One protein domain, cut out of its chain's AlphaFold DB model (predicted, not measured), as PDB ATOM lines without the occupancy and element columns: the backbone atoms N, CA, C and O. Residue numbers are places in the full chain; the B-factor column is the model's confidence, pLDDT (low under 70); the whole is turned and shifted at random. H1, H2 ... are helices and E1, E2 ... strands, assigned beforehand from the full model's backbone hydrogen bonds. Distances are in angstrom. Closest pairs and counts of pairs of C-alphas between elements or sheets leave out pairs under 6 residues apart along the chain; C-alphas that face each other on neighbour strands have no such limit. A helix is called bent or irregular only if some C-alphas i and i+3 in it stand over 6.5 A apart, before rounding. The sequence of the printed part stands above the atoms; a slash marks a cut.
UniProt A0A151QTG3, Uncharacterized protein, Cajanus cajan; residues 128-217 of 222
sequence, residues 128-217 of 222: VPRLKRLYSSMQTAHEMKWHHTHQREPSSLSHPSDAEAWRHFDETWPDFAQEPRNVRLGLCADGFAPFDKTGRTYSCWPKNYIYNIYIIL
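This is residues 128 to 217 of the 222 residues of an uncharacterized protein of Cajanus cajan (UniProt A0A151QTG3). Four short helices form a loose, open group at one end, and a thin two-stranded hairpin, E1 and E2, runs out from it into a wide loop of residues 190 to 212, of which residues 193 to 198 stick out free. Within the helical end H1 and H2 meet at a corner, while H3 and the very short H4 are near each other, reached from H2 through a long loop of residues 150 to 163. The printed part has 90 residues, with four named helices and two named strands in the order H1, H2, H3, H4, E1, E2; the sheet is E1 - E2, antiparallel. The class is mostly helix, though under half of the residues are in named elements. The whole is loose, with a radius of gyration of the C-alphas of 16.4 A, and spans 41 by 34 by 22 A.

H1, residues 128 to 135, and H2, residues 138 to 149, touch only at the corner by their tight link, H2 with residues 140 to 144 alone. Their closest C-alphas are those of Tyr 135 and Ala 141, 4.5 A apart, and their lines are about perpendicular at 88 degrees. H2 is irregular, with C-alphas 144 and 147 at 7.2 A. H2 is apart from H3, residues 164 to 172, and only just apart from H4, residues 174 to 178, at 8.3 A. H3 and H4 are close but not clearly touching; their closest C-alphas, those of Asp 170 and Ala 177, are 5.2 A apart. Every O i to N i+4 pair is within hydrogen-bond range in H1, H3 and H4; in H2 6 of 8 are. E1, residues 186 to 189, and E2, residues 213 to 216, are a hairpin of antiparallel neighbours, with 139 degrees between their directions. N 188 and O 214 are 3.1 A apart and N 216 and O 186 3.0 A, both within hydrogen-bond range. Both strands are apart from H1, H2 and H3.

H1 begins with C-alpha 128 at (18.804, -15.670, 28.160) and is 10.8 A long. H2 is 15.3 A long and H3 12.2 A. H4 spans 6.2 A. E1 begins with C-alpha 186 at (6.704, -25.089, 28.675) and is 9.9 A long; E2 is 8.8 A long and ends with C-alpha 216 at (8.866, -24.049, 33.506).

The two C-alphas farthest apart, those of Met 138 and Lys 197, are 45.7 A apart. The printed part has no cut. The long links are H2 to H3, 14 residues, and E1 to E2, 23 residues. Mean pLDDT of the printed part is 71.0; residues 188 to 217 are under 70.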
ATOM      1  N   VAL A 128      17.539 -15.469  28.885       85.50
ATOM      2  CA  VAL A 128      18.804 -15.670  28.160       85.50
ATOM      3  C   VAL A 128      20.018 -15.831  29.089       85.50
ATOM      4  O   VAL A 128      20.726 -16.828  28.949       85.50
ATOM      5  N   PRO A 129      20.297 -14.927  30.052       83.69
ATOM      6  CA  PRO A 129      21.447 -15.108  30.941       83.69
ATOM      7  C   PRO A 129      21.313 -16.336  31.852       83.69
ATOM      8  O   PRO A 129      22.326 -16.936  32.204       83.69
ATOM      9  N   ARG A 130      20.087 -16.745  32.202       83.88
ATOM     10  CA  ARG A 130      19.845 -17.951  33.008       83.88
ATOM     11  C   ARG A 130      20.132 -19.215  32.212       83.88
ATOM     12  O   ARG A 130      20.859 -20.069  32.701       83.88
ATOM     13  N   LEU A 131      19.654 -19.288  30.972       86.69
ATOM     14  CA  LEU A 131      19.943 -20.402  30.067       86.69
ATOM     15  C   LEU A 131      21.445 -20.536  29.798       86.69
ATOM     16  O   LEU A 131      21.997 -21.622  29.941       86.69
ATOM     17  N   LYS A 132      22.134 -19.422  29.504       86.44
ATOM     18  CA  LYS A 132      23.600 -19.418  29.339       86.44
ATOM     19  C   LYS A 132      24.312 -19.965  30.575       86.44
ATOM     20  O   LYS A 132      25.265 -20.728  30.448       86.44
ATOM     21  N   ARG A 133      23.843 -19.591  31.768       84.00
ATOM     22  CA  ARG A 133      24.394 -20.083  33.032       84.00
ATOM     23  C   ARG A 133      24.143 -21.575  33.241       84.00
ATOM     24  O   ARG A 133      25.069 -22.251  33.675       84.00
ATOM     25  N   LEU A 134      22.949 -22.082  32.930       85.88
ATOM     26  CA  LEU A 134      22.666 -23.518  33.026       85.88
ATOM     27  C   LEU A 134      23.625 -24.313  32.118       85.88
ATOM     28  O   LEU A 134      24.272 -25.241  32.587       85.88
ATOM     29  N   TYR A 135      23.853 -23.857  30.882       86.88
ATOM     30  CA  TYR A 135      24.831 -24.478  29.975       86.88
ATOM     31  C   TYR A 135      26.307 -24.268  30.358       86.88
ATOM     32  O   TYR A 135      27.178 -24.927  29.798       86.88
ATOM     33  N   SER A 136      26.616 -23.363  31.293       86.06
ATOM     34  CA  SER A 136      27.991 -23.141  31.770       86.06
ATOM     35  C   SER A 136      28.452 -24.207  32.776       86.06
ATOM     36  O   SER A 136      29.645 -24.307  33.048       86.06
ATOM     37  N   SER A 137      27.525 -24.980  33.352       85.50
ATOM     38  CA  SER A 137      27.814 -26.100  34.257       85.50
ATOM     39  C   SER A 137      27.846 -27.400  33.462       85.50
ATOM     40  O   SER A 137      26.881 -27.697  32.767       85.50
ATOM     41  N   MET A 138      28.914 -28.200  33.569       87.12
ATOM     42  CA  MET A 138      29.011 -29.469  32.828       87.12
ATOM     43  C   MET A 138      27.881 -30.440  33.185       87.12
ATOM     44  O   MET A 138      27.272 -31.016  32.288       87.12
ATOM     45  N   GLN A 139      27.575 -30.579  34.478       86.88
ATOM     46  CA  GLN A 139      26.499 -31.448  34.958       86.88
ATOM     47  C   GLN A 139      25.145 -30.993  34.404       86.88
ATOM     48  O   GLN A 139      24.430 -31.757  33.763       86.88
ATOM     49  N   THR A 140      24.829 -29.711  34.572       87.56
ATOM     50  CA  THR A 140      23.536 -29.166  34.148       87.56
ATOM     51  C   THR A 140      23.415 -29.132  32.623       87.56
ATOM     52  O   THR A 140      22.353 -29.407  32.081       87.56
ATOM     53  N   ALA A 141      24.501 -28.869  31.893       89.81
ATOM     54  CA  ALA A 141      24.518 -28.918  30.434       89.81
ATOM     55  C   ALA A 141      24.274 -30.333  29.890       89.81
ATOM     56  O   ALA A 141      23.691 -30.472  28.813       89.81
ATOM     57  N   HIS A 142      24.729 -31.373  30.598       88.75
ATOM     58  CA  HIS A 142      24.415 -32.759  30.260       88.75
ATOM     59  C   HIS A 142      22.908 -33.015  30.392       88.75
ATOM     60  O   HIS A 142      22.277 -33.438  29.426       88.75
ATOM     61  N   GLU A 143      22.315 -32.650  31.530       87.69
ATOM     62  CA  GLU A 143      20.868 -32.766  31.772       87.69
ATOM     63  C   GLU A 143      20.040 -31.964  30.755       87.69
ATOM     64  O   GLU A 143      19.062 -32.465  30.207       87.69
ATOM     65  N   MET A 144      20.459 -30.745  30.410       88.00
ATOM     66  CA  MET A 144      19.753 -29.914  29.426       88.00
ATOM     67  C   MET A 144      19.700 -30.531  28.022       88.00
ATOM     68  O   MET A 144      18.770 -30.237  27.272       88.00
ATOM     69  N   LYS A 145      20.679 -31.365  27.653       90.00
ATOM     70  CA  LYS A 145      20.728 -32.075  26.361       90.00
ATOM     71  C   LYS A 145      20.085 -33.460  26.415       90.00
ATOM     72  O   LYS A 145      19.962 -34.102  25.375       90.00
ATOM     73  N   TRP A 146      19.675 -33.912  27.600       87.81
ATOM     74  CA  TRP A 146      19.197 -35.274  27.818       87.81
ATOM     75  C   TRP A 146      18.042 -35.643  26.885       87.81
ATOM     76  O   TRP A 146      18.059 -36.723  26.311       87.81
ATOM     77  N   HIS A 147      17.140 -34.689  26.630       86.19
ATOM     78  CA  HIS A 147      15.987 -34.818  25.729       86.19
ATOM     79  C   HIS A 147      16.322 -35.251  24.288       86.19
ATOM     80  O   HIS A 147      15.420 -35.639  23.541       86.19
ATOM     81  N   HIS A 148      17.583 -35.102  23.875       87.12
ATOM     82  CA  HIS A 148      18.087 -35.492  22.562       87.12
ATOM     83  C   HIS A 148      18.843 -36.831  22.607       87.12
ATOM     84  O   HIS A 148      18.879 -37.555  21.620       87.12
ATOM     85  N   THR A 149      19.477 -37.156  23.736       86.12
ATOM     86  CA  THR A 149      20.364 -38.325  23.869       86.12
ATOM     87  C   THR A 149      19.681 -39.558  24.446       86.12
ATOM     88  O   THR A 149      20.224 -40.656  24.331       86.12
ATOM     89  N   HIS A 150      18.550 -39.395  25.132       84.69
ATOM     90  CA  HIS A 150      17.879 -40.508  25.789       84.69
ATOM     91  C   HIS A 150      17.098 -41.361  24.792       84.69
ATOM     92  O   HIS A 150      16.599 -40.888  23.771       84.69
ATOM     93  N   GLN A 151      16.980 -42.648  25.107       81.94
ATOM     94  CA  GLN A 151      16.112 -43.546  24.362       81.94
ATOM     95  C   GLN A 151      14.696 -43.425  24.915       81.94
ATOM     96  O   GLN A 151      14.483 -43.495  26.124       81.94
ATOM     97  N   ARG A 152      13.729 -43.219  24.021       82.25
ATOM     98  CA  ARG A 152      12.314 -43.123  24.386       82.25
ATOM     99  C   ARG A 152      11.734 -44.526  24.482       82.25
ATOM    100  O   ARG A 152      11.771 -45.269  23.502       82.25
ATOM    101  N   GLU A 153      11.156 -44.871  25.625       80.50
ATOM    102  CA  GLU A 153      10.377 -46.099  25.748       80.50
ATOM    103  C   GLU A 153       8.952 -45.873  25.213       80.50
ATOM    104  O   GLU A 153       8.264 -44.963  25.676       80.50
ATOM    105  N   PRO A 154       8.460 -46.676  24.249       75.94
ATOM    106  CA  PRO A 154       7.155 -46.438  23.625       75.94
ATOM    107  C   PRO A 154       5.968 -46.482  24.593       75.94
ATOM    108  O   PRO A 154       4.943 -45.856  24.335       75.94
ATOM    109  N   SER A 155       6.095 -47.233  25.689       80.25
ATOM    110  CA  SER A 155       5.012 -47.528  26.630       80.25
ATOM    111  C   SER A 155       4.999 -46.652  27.884       80.25
ATOM    112  O   SER A 155       4.094 -46.810  28.702       80.25
ATOM    113  N   SER A 156       5.977 -45.759  28.071       81.25
ATOM    114  CA  SER A 156       6.113 -44.977  29.304       81.25
ATOM    115  C   SER A 156       6.510 -43.530  29.025       81.25
ATOM    116  O   SER A 156       7.411 -43.252  28.240       81.25
ATOM    117  N   LEU A 157       5.839 -42.594  29.698       82.06
ATOM    118  CA  LEU A 157       6.209 -41.181  29.705       82.06
ATOM    119  C   LEU A 157       7.140 -40.930  30.893       82.06
ATOM    120  O   LEU A 157       6.689 -40.612  31.992       82.06
ATOM    121  N   SER A 158       8.439 -41.092  30.662       81.25
ATOM    122  CA  SER A 158       9.475 -40.890  31.683       81.25
ATOM    123  C   SER A 158       9.876 -39.419  31.836       81.25
ATOM    124  O   SER A 158      10.340 -38.996  32.895       81.25
ATOM    125  N   HIS A 159       9.666 -38.623  30.784       80.25
ATOM    126  CA  HIS A 159      10.061 -37.222  30.708       80.25
ATOM    127  C   HIS A 159       9.080 -36.418  29.828       80.25
ATOM    128  O   HIS A 159       8.519 -36.964  28.877       80.25
ATOM    129  N   PRO A 160       8.886 -35.099  30.047       81.31
ATOM    130  CA  PRO A 160       8.037 -34.253  29.201       81.31
ATOM    131  C   PRO A 160       8.394 -34.253  27.708       81.31
ATOM    132  O   PRO A 160       7.541 -33.955  26.881       81.31
ATOM    133  N   SER A 161       9.633 -34.602  27.350       84.75
ATOM    134  CA  SER A 161      10.050 -34.771  25.948       84.75
ATOM    135  C   SER A 161       9.451 -35.993  25.262       84.75
ATOM    136  O   SER A 161       9.486 -36.086  24.038       84.75
ATOM    137  N   ASP A 162       8.921 -36.939  26.036       84.75
ATOM    138  CA  ASP A 162       8.273 -38.135  25.507       84.75
ATOM    139  C   ASP A 162       6.825 -37.837  25.090       84.75
ATOM    140  O   ASP A 162       6.237 -38.611  24.326       84.75
ATOM    141  N   ALA A 163       6.270 -36.709  25.559       84.88
ATOM    142  CA  ALA A 163       4.901 -36.283  25.315       84.88
ATOM    143  C   ALA A 163       4.642 -35.952  23.839       84.88
ATOM    144  O   ALA A 163       5.509 -35.458  23.116       84.88
ATOM    145  N   GLU A 164       3.399 -36.161  23.410       86.38
ATOM    146  CA  GLU A 164       2.953 -35.937  22.031       86.38
ATOM    147  C   GLU A 164       3.197 -34.499  21.557       86.38
ATOM    148  O   GLU A 164       3.693 -34.292  20.454       86.38
ATOM    149  N   ALA A 165       2.960 -33.505  22.418       87.06
ATOM    150  CA  ALA A 165       3.209 -32.100  22.094       87.06
ATOM    151  C   ALA A 165       4.681 -31.822  21.733       87.06
ATOM    152  O   ALA A 165       4.959 -31.000  20.862       87.06
ATOM    153  N   TRP A 166       5.627 -32.514  22.378       87.81
ATOM    154  CA  TRP A 166       7.049 -32.385  22.058       87.81
ATOM    155  C   TRP A 166       7.373 -33.037  20.711       87.81
ATOM    156  O   TRP A 166       8.081 -32.442  19.903       87.81
ATOM    157  N   ARG A 167       6.816 -34.227  20.439       87.25
ATOM    158  CA  ARG A 167       6.984 -34.925  19.150       87.25
ATOM    159  C   ARG A 167       6.452 -34.091  17.993       87.25
ATOM    160  O   ARG A 167       7.182 -33.846  17.042       87.25
ATOM    161  N   HIS A 168       5.232 -33.582  18.132       89.75
ATOM    162  CA  HIS A 168       4.614 -32.724  17.131       89.75
ATOM    163  C   HIS A 168       5.453 -31.467  16.853       89.75
ATOM    164  O   HIS A 168       5.617 -31.063  15.703       89.75
ATOM    165  N   PHE A 169       6.031 -30.858  17.897       88.75
ATOM    166  CA  PHE A 169       6.935 -29.722  17.732       88.75
ATOM    167  C   PHE A 169       8.211 -30.101  16.963       88.75
ATOM    168  O   PHE A 169       8.609 -29.364  16.061       88.75
ATOM    169  N   ASP A 170       8.831 -31.239  17.291       89.88
ATOM    170  CA  ASP A 170      10.048 -31.718  16.623       89.88
ATOM    171  C   ASP A 170       9.800 -32.059  15.143       89.88
ATOM    172  O   ASP A 170      10.637 -31.753  14.296       89.88
ATOM    173  N   GLU A 171       8.636 -32.630  14.821       92.12
ATOM    174  CA  GLU A 171       8.199 -32.911  13.445       92.12
ATOM    175  C   GLU A 171       7.915 -31.630  12.652       92.12
ATOM    176  O   GLU A 171       8.247 -31.540  11.471       92.12
ATOM    177  N   THR A 172       7.325 -30.623  13.302       95.94
ATOM    178  CA  THR A 172       7.009 -29.334  12.668       95.94
ATOM    179  C   THR A 172       8.270 -28.503  12.412       95.94
ATOM    180  O   THR A 172       8.333 -27.772  11.423       95.94
ATOM    181  N   TRP A 173       9.288 -28.616  13.276       92.88
ATOM    182  CA  TRP A 173      10.533 -27.841  13.193       92.88
ATOM    183  C   TRP A 173      11.792 -28.726  13.267       92.88
ATOM    184  O   TRP A 173      12.549 -28.634  14.243       92.88
ATOM    185  N   PRO A 174      12.083 -29.541  12.232       92.62
ATOM    186  CA  PRO A 174      13.186 -30.504  12.269       92.62
ATOM    187  C   PRO A 174      14.559 -29.856  12.470       92.62
ATOM    188  O   PRO A 174      15.354 -30.340  13.273       92.62
ATOM    189  N   ASP A 175      14.822 -28.720  11.814       93.19
ATOM    190  CA  ASP A 175      16.092 -27.990  11.947       93.19
ATOM    191  C   ASP A 175      16.332 -27.521  13.388       93.19
ATOM    192  O   ASP A 175      17.453 -27.551  13.896       93.19
ATOM    193  N   PHE A 176      15.263 -27.122  14.086       91.00
ATOM    194  CA  PHE A 176      15.345 -26.766  15.498       91.00
ATOM    195  C   PHE A 176      15.563 -28.010  16.368       91.00
ATOM    196  O   PHE A 176      16.313 -27.946  17.343       91.00
ATOM    197  N   ALA A 177      14.927 -29.132  16.032       89.56
ATOM    198  CA  ALA A 177      15.033 -30.372  16.793       89.56
ATOM    199  C   ALA A 177      16.410 -31.046  16.691       89.56
ATOM    200  O   ALA A 177      16.840 -31.697  17.648       89.56
ATOM    201  N   GLN A 178      17.108 -30.858  15.569       91.19
ATOM    202  CA  GLN A 178      18.442 -31.411  15.339       91.19
ATOM    203  C   GLN A 178      19.522 -30.802  16.241       91.19
ATOM    204  O   GLN A 178      20.481 -31.493  16.567       91.19
ATOM    205  N   GLU A 179      19.390 -29.540  16.658       93.62
ATOM    206  CA  GLU A 179      20.368 -28.877  17.527       93.62
ATOM    207  C   GLU A 179      20.110 -29.220  19.013       93.62
ATOM    208  O   GLU A 179      19.159 -28.704  19.609       93.62
ATOM    209  N   PRO A 180      20.968 -30.026  19.678       90.19
ATOM    210  CA  PRO A 180      20.711 -30.512  21.041       90.19
ATOM    211  C   PRO A 180      20.730 -29.413  22.111       90.19
ATOM    212  O   PRO A 180      20.278 -29.618  23.240       90.19
ATOM    213  N   ARG A 181      21.306 -28.243  21.801       89.31
ATOM    214  CA  ARG A 181      21.370 -27.086  22.713       89.31
ATOM    215  C   ARG A 181      20.113 -26.216  22.662       89.31
ATOM    216  O   ARG A 181      20.020 -25.238  23.408       89.31
ATOM    217  N   ASN A 182      19.161 -26.540  21.793       90.81
ATOM    218  CA  ASN A 182      17.909 -25.816  21.720       90.81
ATOM    219  C   ASN A 182      17.001 -26.176  22.899       90.81
ATOM    220  O   ASN A 182      16.711 -27.338  23.177       90.81
ATOM    221  N   VAL A 183      16.532 -25.143  23.599       88.25
ATOM    222  CA  VAL A 183      15.693 -25.289  24.791       88.25
ATOM    223  C   VAL A 183      14.240 -25.055  24.418       88.25
ATOM    224  O   VAL A 183      13.898 -24.012  23.858       88.25
ATOM    225  N   ARG A 184      13.373 -25.998  24.789       85.69
ATOM    226  CA  ARG A 184      11.916 -25.848  24.697       85.69
ATOM    227  C   ARG A 184      11.381 -25.429  26.060       85.69
ATOM    228  O   ARG A 184      11.731 -26.014  27.082       85.69
ATOM    229  N   LEU A 185      10.572 -24.378  26.069       83.25
ATOM    230  CA  LEU A 185      10.009 -23.804  27.283       83.25
ATOM    231  C   LEU A 185       8.521 -24.128  27.342       83.25
ATOM    232  O   LEU A 185       7.765 -23.725  26.462       83.25
ATOM    233  N   GLY A 186       8.111 -24.838  28.391       75.81
ATOM    234  CA  GLY A 186       6.704 -25.089  28.675       75.81
ATOM    235  C   GLY A 186       6.102 -23.928  29.458       75.81
ATOM    236  O   GLY A 186       6.684 -23.475  30.449       75.81
ATOM    237  N   LEU A 187       4.932 -23.456  29.029       72.31
ATOM    238  CA  LEU A 187       4.106 -22.576  29.846       72.31
ATOM    239  C   LEU A 187       3.177 -23.434  30.693       72.31
ATOM    240  O   LEU A 187       2.396 -24.215  30.158       72.31
ATOM    241  N   CYS A 188       3.246 -23.264  32.008       64.94
ATOM    242  CA  CYS A 188       2.269 -23.843  32.916       64.94
ATOM    243  C   CYS A 188       1.551 -22.718  33.651       64.94
ATOM    244  O   CYS A 188       2.186 -21.785  34.153       64.94
ATOM    245  N   ALA A 189       0.227 -22.807  33.689       54.25
ATOM    246  CA  ALA A 189      -0.611 -21.974  34.527       54.25
ATOM    247  C   ALA A 189      -1.136 -22.854  35.665       54.25
ATOM    248  O   ALA A 189      -1.913 -23.778  35.435       54.25
ATOM    249  N   ASP A 190      -0.697 -22.566  36.889       49.28
ATOM    250  CA  ASP A 190      -1.252 -23.194  38.088       49.28
ATOM    251  C   ASP A 190      -2.754 -22.848  38.192       49.28
ATOM    252  O   ASP A 190      -3.132 -21.676  38.098       49.28
ATOM    253  N   GLY A 191      -3.608 -23.868  38.326       48.31
ATOM    254  CA  GLY A 191      -5.067 -23.725  38.424       48.31
ATOM    255  C   GLY A 191      -5.864 -23.779  37.111       48.31
ATOM    256  O   GLY A 191      -7.068 -23.517  37.139       48.31
ATOM    257  N   PHE A 192      -5.261 -24.124  35.967       46.84
ATOM    258  CA  PHE A 192      -6.021 -24.357  34.730       46.84
ATOM    259  C   PHE A 192      -6.541 -25.804  34.690       46.84
ATOM    260  O   PHE A 192      -5.844 -26.712  34.247       46.84
ATOM    261  N   ALA A 193      -7.763 -26.029  35.181       45.38
ATOM    262  CA  ALA A 193      -8.470 -27.305  35.063       45.38
ATOM    263  C   ALA A 193      -9.525 -27.206  33.942       45.38
ATOM    264  O   ALA A 193     -10.661 -26.816  34.213       45.38
ATOM    265  N   PRO A 194      -9.190 -27.522  32.677       42.00
ATOM    266  CA  PRO A 194     -10.102 -27.311  31.548       42.00
ATOM    267  C   PRO A 194     -11.371 -28.180  31.589       42.00
ATOM    268  O   PRO A 194     -12.321 -27.889  30.867       42.00
ATOM    269  N   PHE A 195     -11.419 -29.211  32.442       44.38
ATOM    270  CA  PHE A 195     -12.532 -30.169  32.505       44.38
ATOM    271  C   PHE A 195     -13.136 -30.366  33.900       44.38
ATOM    272  O   PHE A 195     -14.100 -31.118  34.040       44.38
ATOM    273  N   ASP A 196     -12.617 -29.699  34.931       40.06
ATOM    274  CA  ASP A 196     -13.089 -29.908  36.297       40.06
ATOM    275  C   ASP A 196     -14.109 -28.829  36.690       40.06
ATOM    276  O   ASP A 196     -13.763 -27.681  36.978       40.06
ATOM    277  N   LYS A 197     -15.398 -29.195  36.710       46.09
ATOM    278  CA  LYS A 197     -16.499 -28.328  37.182       46.09
ATOM    279  C   LYS A 197     -16.496 -28.142  38.707       46.09
ATOM    280  O   LYS A 197     -17.357 -27.439  39.234       46.09
ATOM    281  N   THR A 198     -15.545 -28.755  39.412       54.25
ATOM    282  CA  THR A 198     -15.440 -28.748  40.877       54.25
ATOM    283  C   THR A 198     -14.078 -28.275  41.402       54.25
ATOM    284  O   THR A 198     -13.770 -28.475  42.577       54.25
ATOM    285  N   GLY A 199     -13.271 -27.614  40.562       44.56
ATOM    286  CA  GLY A 199     -11.892 -27.224  40.874       44.56
ATOM    287  C   GLY A 199     -11.723 -26.522  42.230       44.56
ATOM    288  O   GLY A 199     -12.166 -25.389  42.435       44.56
ATOM    289  N   ARG A 200     -11.042 -27.193  43.167       42.19
ATOM    290  CA  ARG A 200     -10.627 -26.617  44.452       42.19
ATOM    291  C   ARG A 200      -9.686 -25.432  44.205       42.19
ATOM    292  O   ARG A 200      -8.694 -25.549  43.497       42.19
ATOM    293  N   THR A 201      -9.966 -24.303  44.855       44.34
ATOM    294  CA  THR A 201      -9.156 -23.069  44.858       44.34
ATOM    295  C   THR A 201      -7.910 -23.215  45.740       44.34
ATOM    296  O   THR A 201      -7.745 -22.505  46.734       44.34
ATOM    297  N   TYR A 202      -7.027 -24.154  45.405       36.59
ATOM    298  CA  TYR A 202      -5.742 -24.300  46.084       36.59
ATOM    299  C   TYR A 202      -4.605 -24.012  45.102       36.59
ATOM    300  O   TYR A 202      -4.176 -24.884  44.362       36.59
ATOM    301  N   SER A 203      -4.134 -22.763  45.099       42.66
ATOM    302  CA  SER A 203      -2.815 -22.401  44.579       42.66
ATOM    303  C   SER A 203      -1.845 -22.391  45.757       42.66
ATOM    304  O   SER A 203      -2.145 -21.799  46.796       42.66
ATOM    305  N   CYS A 204      -0.673 -22.999  45.614       32.97
ATOM    306  CA  CYS A 204       0.343 -23.084  46.672       32.97
ATOM    307  C   CYS A 204       1.047 -21.741  46.992       32.97
ATOM    308  O   CYS A 204       2.024 -21.721  47.734       32.97
ATOM    309  N   TRP A 205       0.546 -20.606  46.483       37.56
ATOM    310  CA  TRP A 205       1.181 -19.284  46.592       37.56
ATOM    311  C   TRP A 205       0.153 -18.144  46.752       37.56
ATOM    312  O   TRP A 205      -1.021 -18.331  46.413       37.56
ATOM    313  N   PRO A 206       0.544 -16.969  47.299       28.45
ATOM    314  CA  PRO A 206      -0.396 -15.996  47.851       28.45
ATOM    315  C   PRO A 206      -1.353 -15.441  46.794       28.45
ATOM    316  O   PRO A 206      -0.936 -14.937  45.750       28.45
ATOM    317  N   LYS A 207      -2.647 -15.503  47.112       31.94
ATOM    318  CA  LYS A 207      -3.772 -15.043  46.295       31.94
ATOM    319  C   LYS A 207      -3.633 -13.561  45.948       31.94
ATOM    320  O   LYS A 207      -3.969 -12.718  46.770       31.94
ATOM    321  N   ASN A 208      -3.177 -13.247  44.737       29.41
ATOM    322  CA  ASN A 208      -3.497 -12.005  44.032       29.41
ATOM    323  C   ASN A 208      -3.279 -12.186  42.523       29.41
ATOM    324  O   ASN A 208      -2.166 -12.377  42.047       29.41
ATOM    325  N   TYR A 209      -4.388 -12.114  41.794       34.53
ATOM    326  CA  TYR A 209      -4.561 -12.266  40.353       34.53
ATOM    327  C   TYR A 209      -3.469 -11.624  39.481       34.53
ATOM    328  O   TYR A 209      -3.491 -10.425  39.183       34.53
ATOM    329  N   ILE A 210      -2.576 -12.477  38.988       32.25
ATOM    330  CA  ILE A 210      -1.933 -12.430  37.673       32.25
ATOM    331  C   ILE A 210      -1.831 -13.907  37.291       32.25
ATOM    332  O   ILE A 210      -1.398 -14.696  38.125       32.25
ATOM    333  N   TYR A 211      -2.270 -14.303  36.092       33.47
ATOM    334  CA  TYR A 211      -1.938 -15.625  35.560       33.47
ATOM    335  C   TYR A 211      -0.427 -15.782  35.700       33.47
ATOM    336  O   TYR A 211       0.328 -15.098  35.004       33.47
ATOM    337  N   ASN A 212       0.019 -16.589  36.660       27.86
ATOM    338  CA  ASN A 212       1.425 -16.908  36.778       27.86
ATOM    339  C   ASN A 212       1.713 -17.831  35.600       27.86
ATOM    340  O   ASN A 212       1.558 -19.044  35.688       27.86
ATOM    341  N   ILE A 213       2.028 -17.222  34.459       31.98
ATOM    342  CA  ILE A 213       2.628 -17.898  33.324       31.98
ATOM    343  C   ILE A 213       4.027 -18.256  33.807       31.98
ATOM    344  O   ILE A 213       4.951 -17.438  33.761       31.98
ATOM    345  N   TYR A 214       4.159 -19.455  34.362       34.75
ATOM    346  CA  TYR A 214       5.462 -19.993  34.684       34.75
ATOM    347  C   TYR A 214       6.074 -20.471  33.380       34.75
ATOM    348  O   TYR A 214       5.522 -21.329  32.694       34.75
ATOM    349  N   ILE A 215       7.233 -19.912  33.050       38.47
ATOM    350  CA  ILE A 215       8.170 -20.595  32.174       38.47
ATOM    351  C   ILE A 215       8.777 -21.677  33.045       38.47
ATOM    352  O   ILE A 215       9.654 -21.403  33.869       38.47
ATOM    353  N   ILE A 216       8.249 -22.886  32.909       36.22
ATOM    354  CA  ILE A 216       8.866 -24.049  33.506       36.22
ATOM    355  C   ILE A 216      10.162 -24.282  32.728       36.22
ATOM    356  O   ILE A 216      10.186 -24.870  31.649       36.22
ATOM    357  N   LEU A 217      11.260 -23.768  33.277       35.84
ATOM    358  CA  LEU A 217      12.541 -24.431  33.139       35.84
ATOM    359  C   LEU A 217      12.435 -25.625  34.085       35.84
ATOM    360  O   LEU A 217      12.506 -25.431  35.293       35.84
TER     361      LEU A 217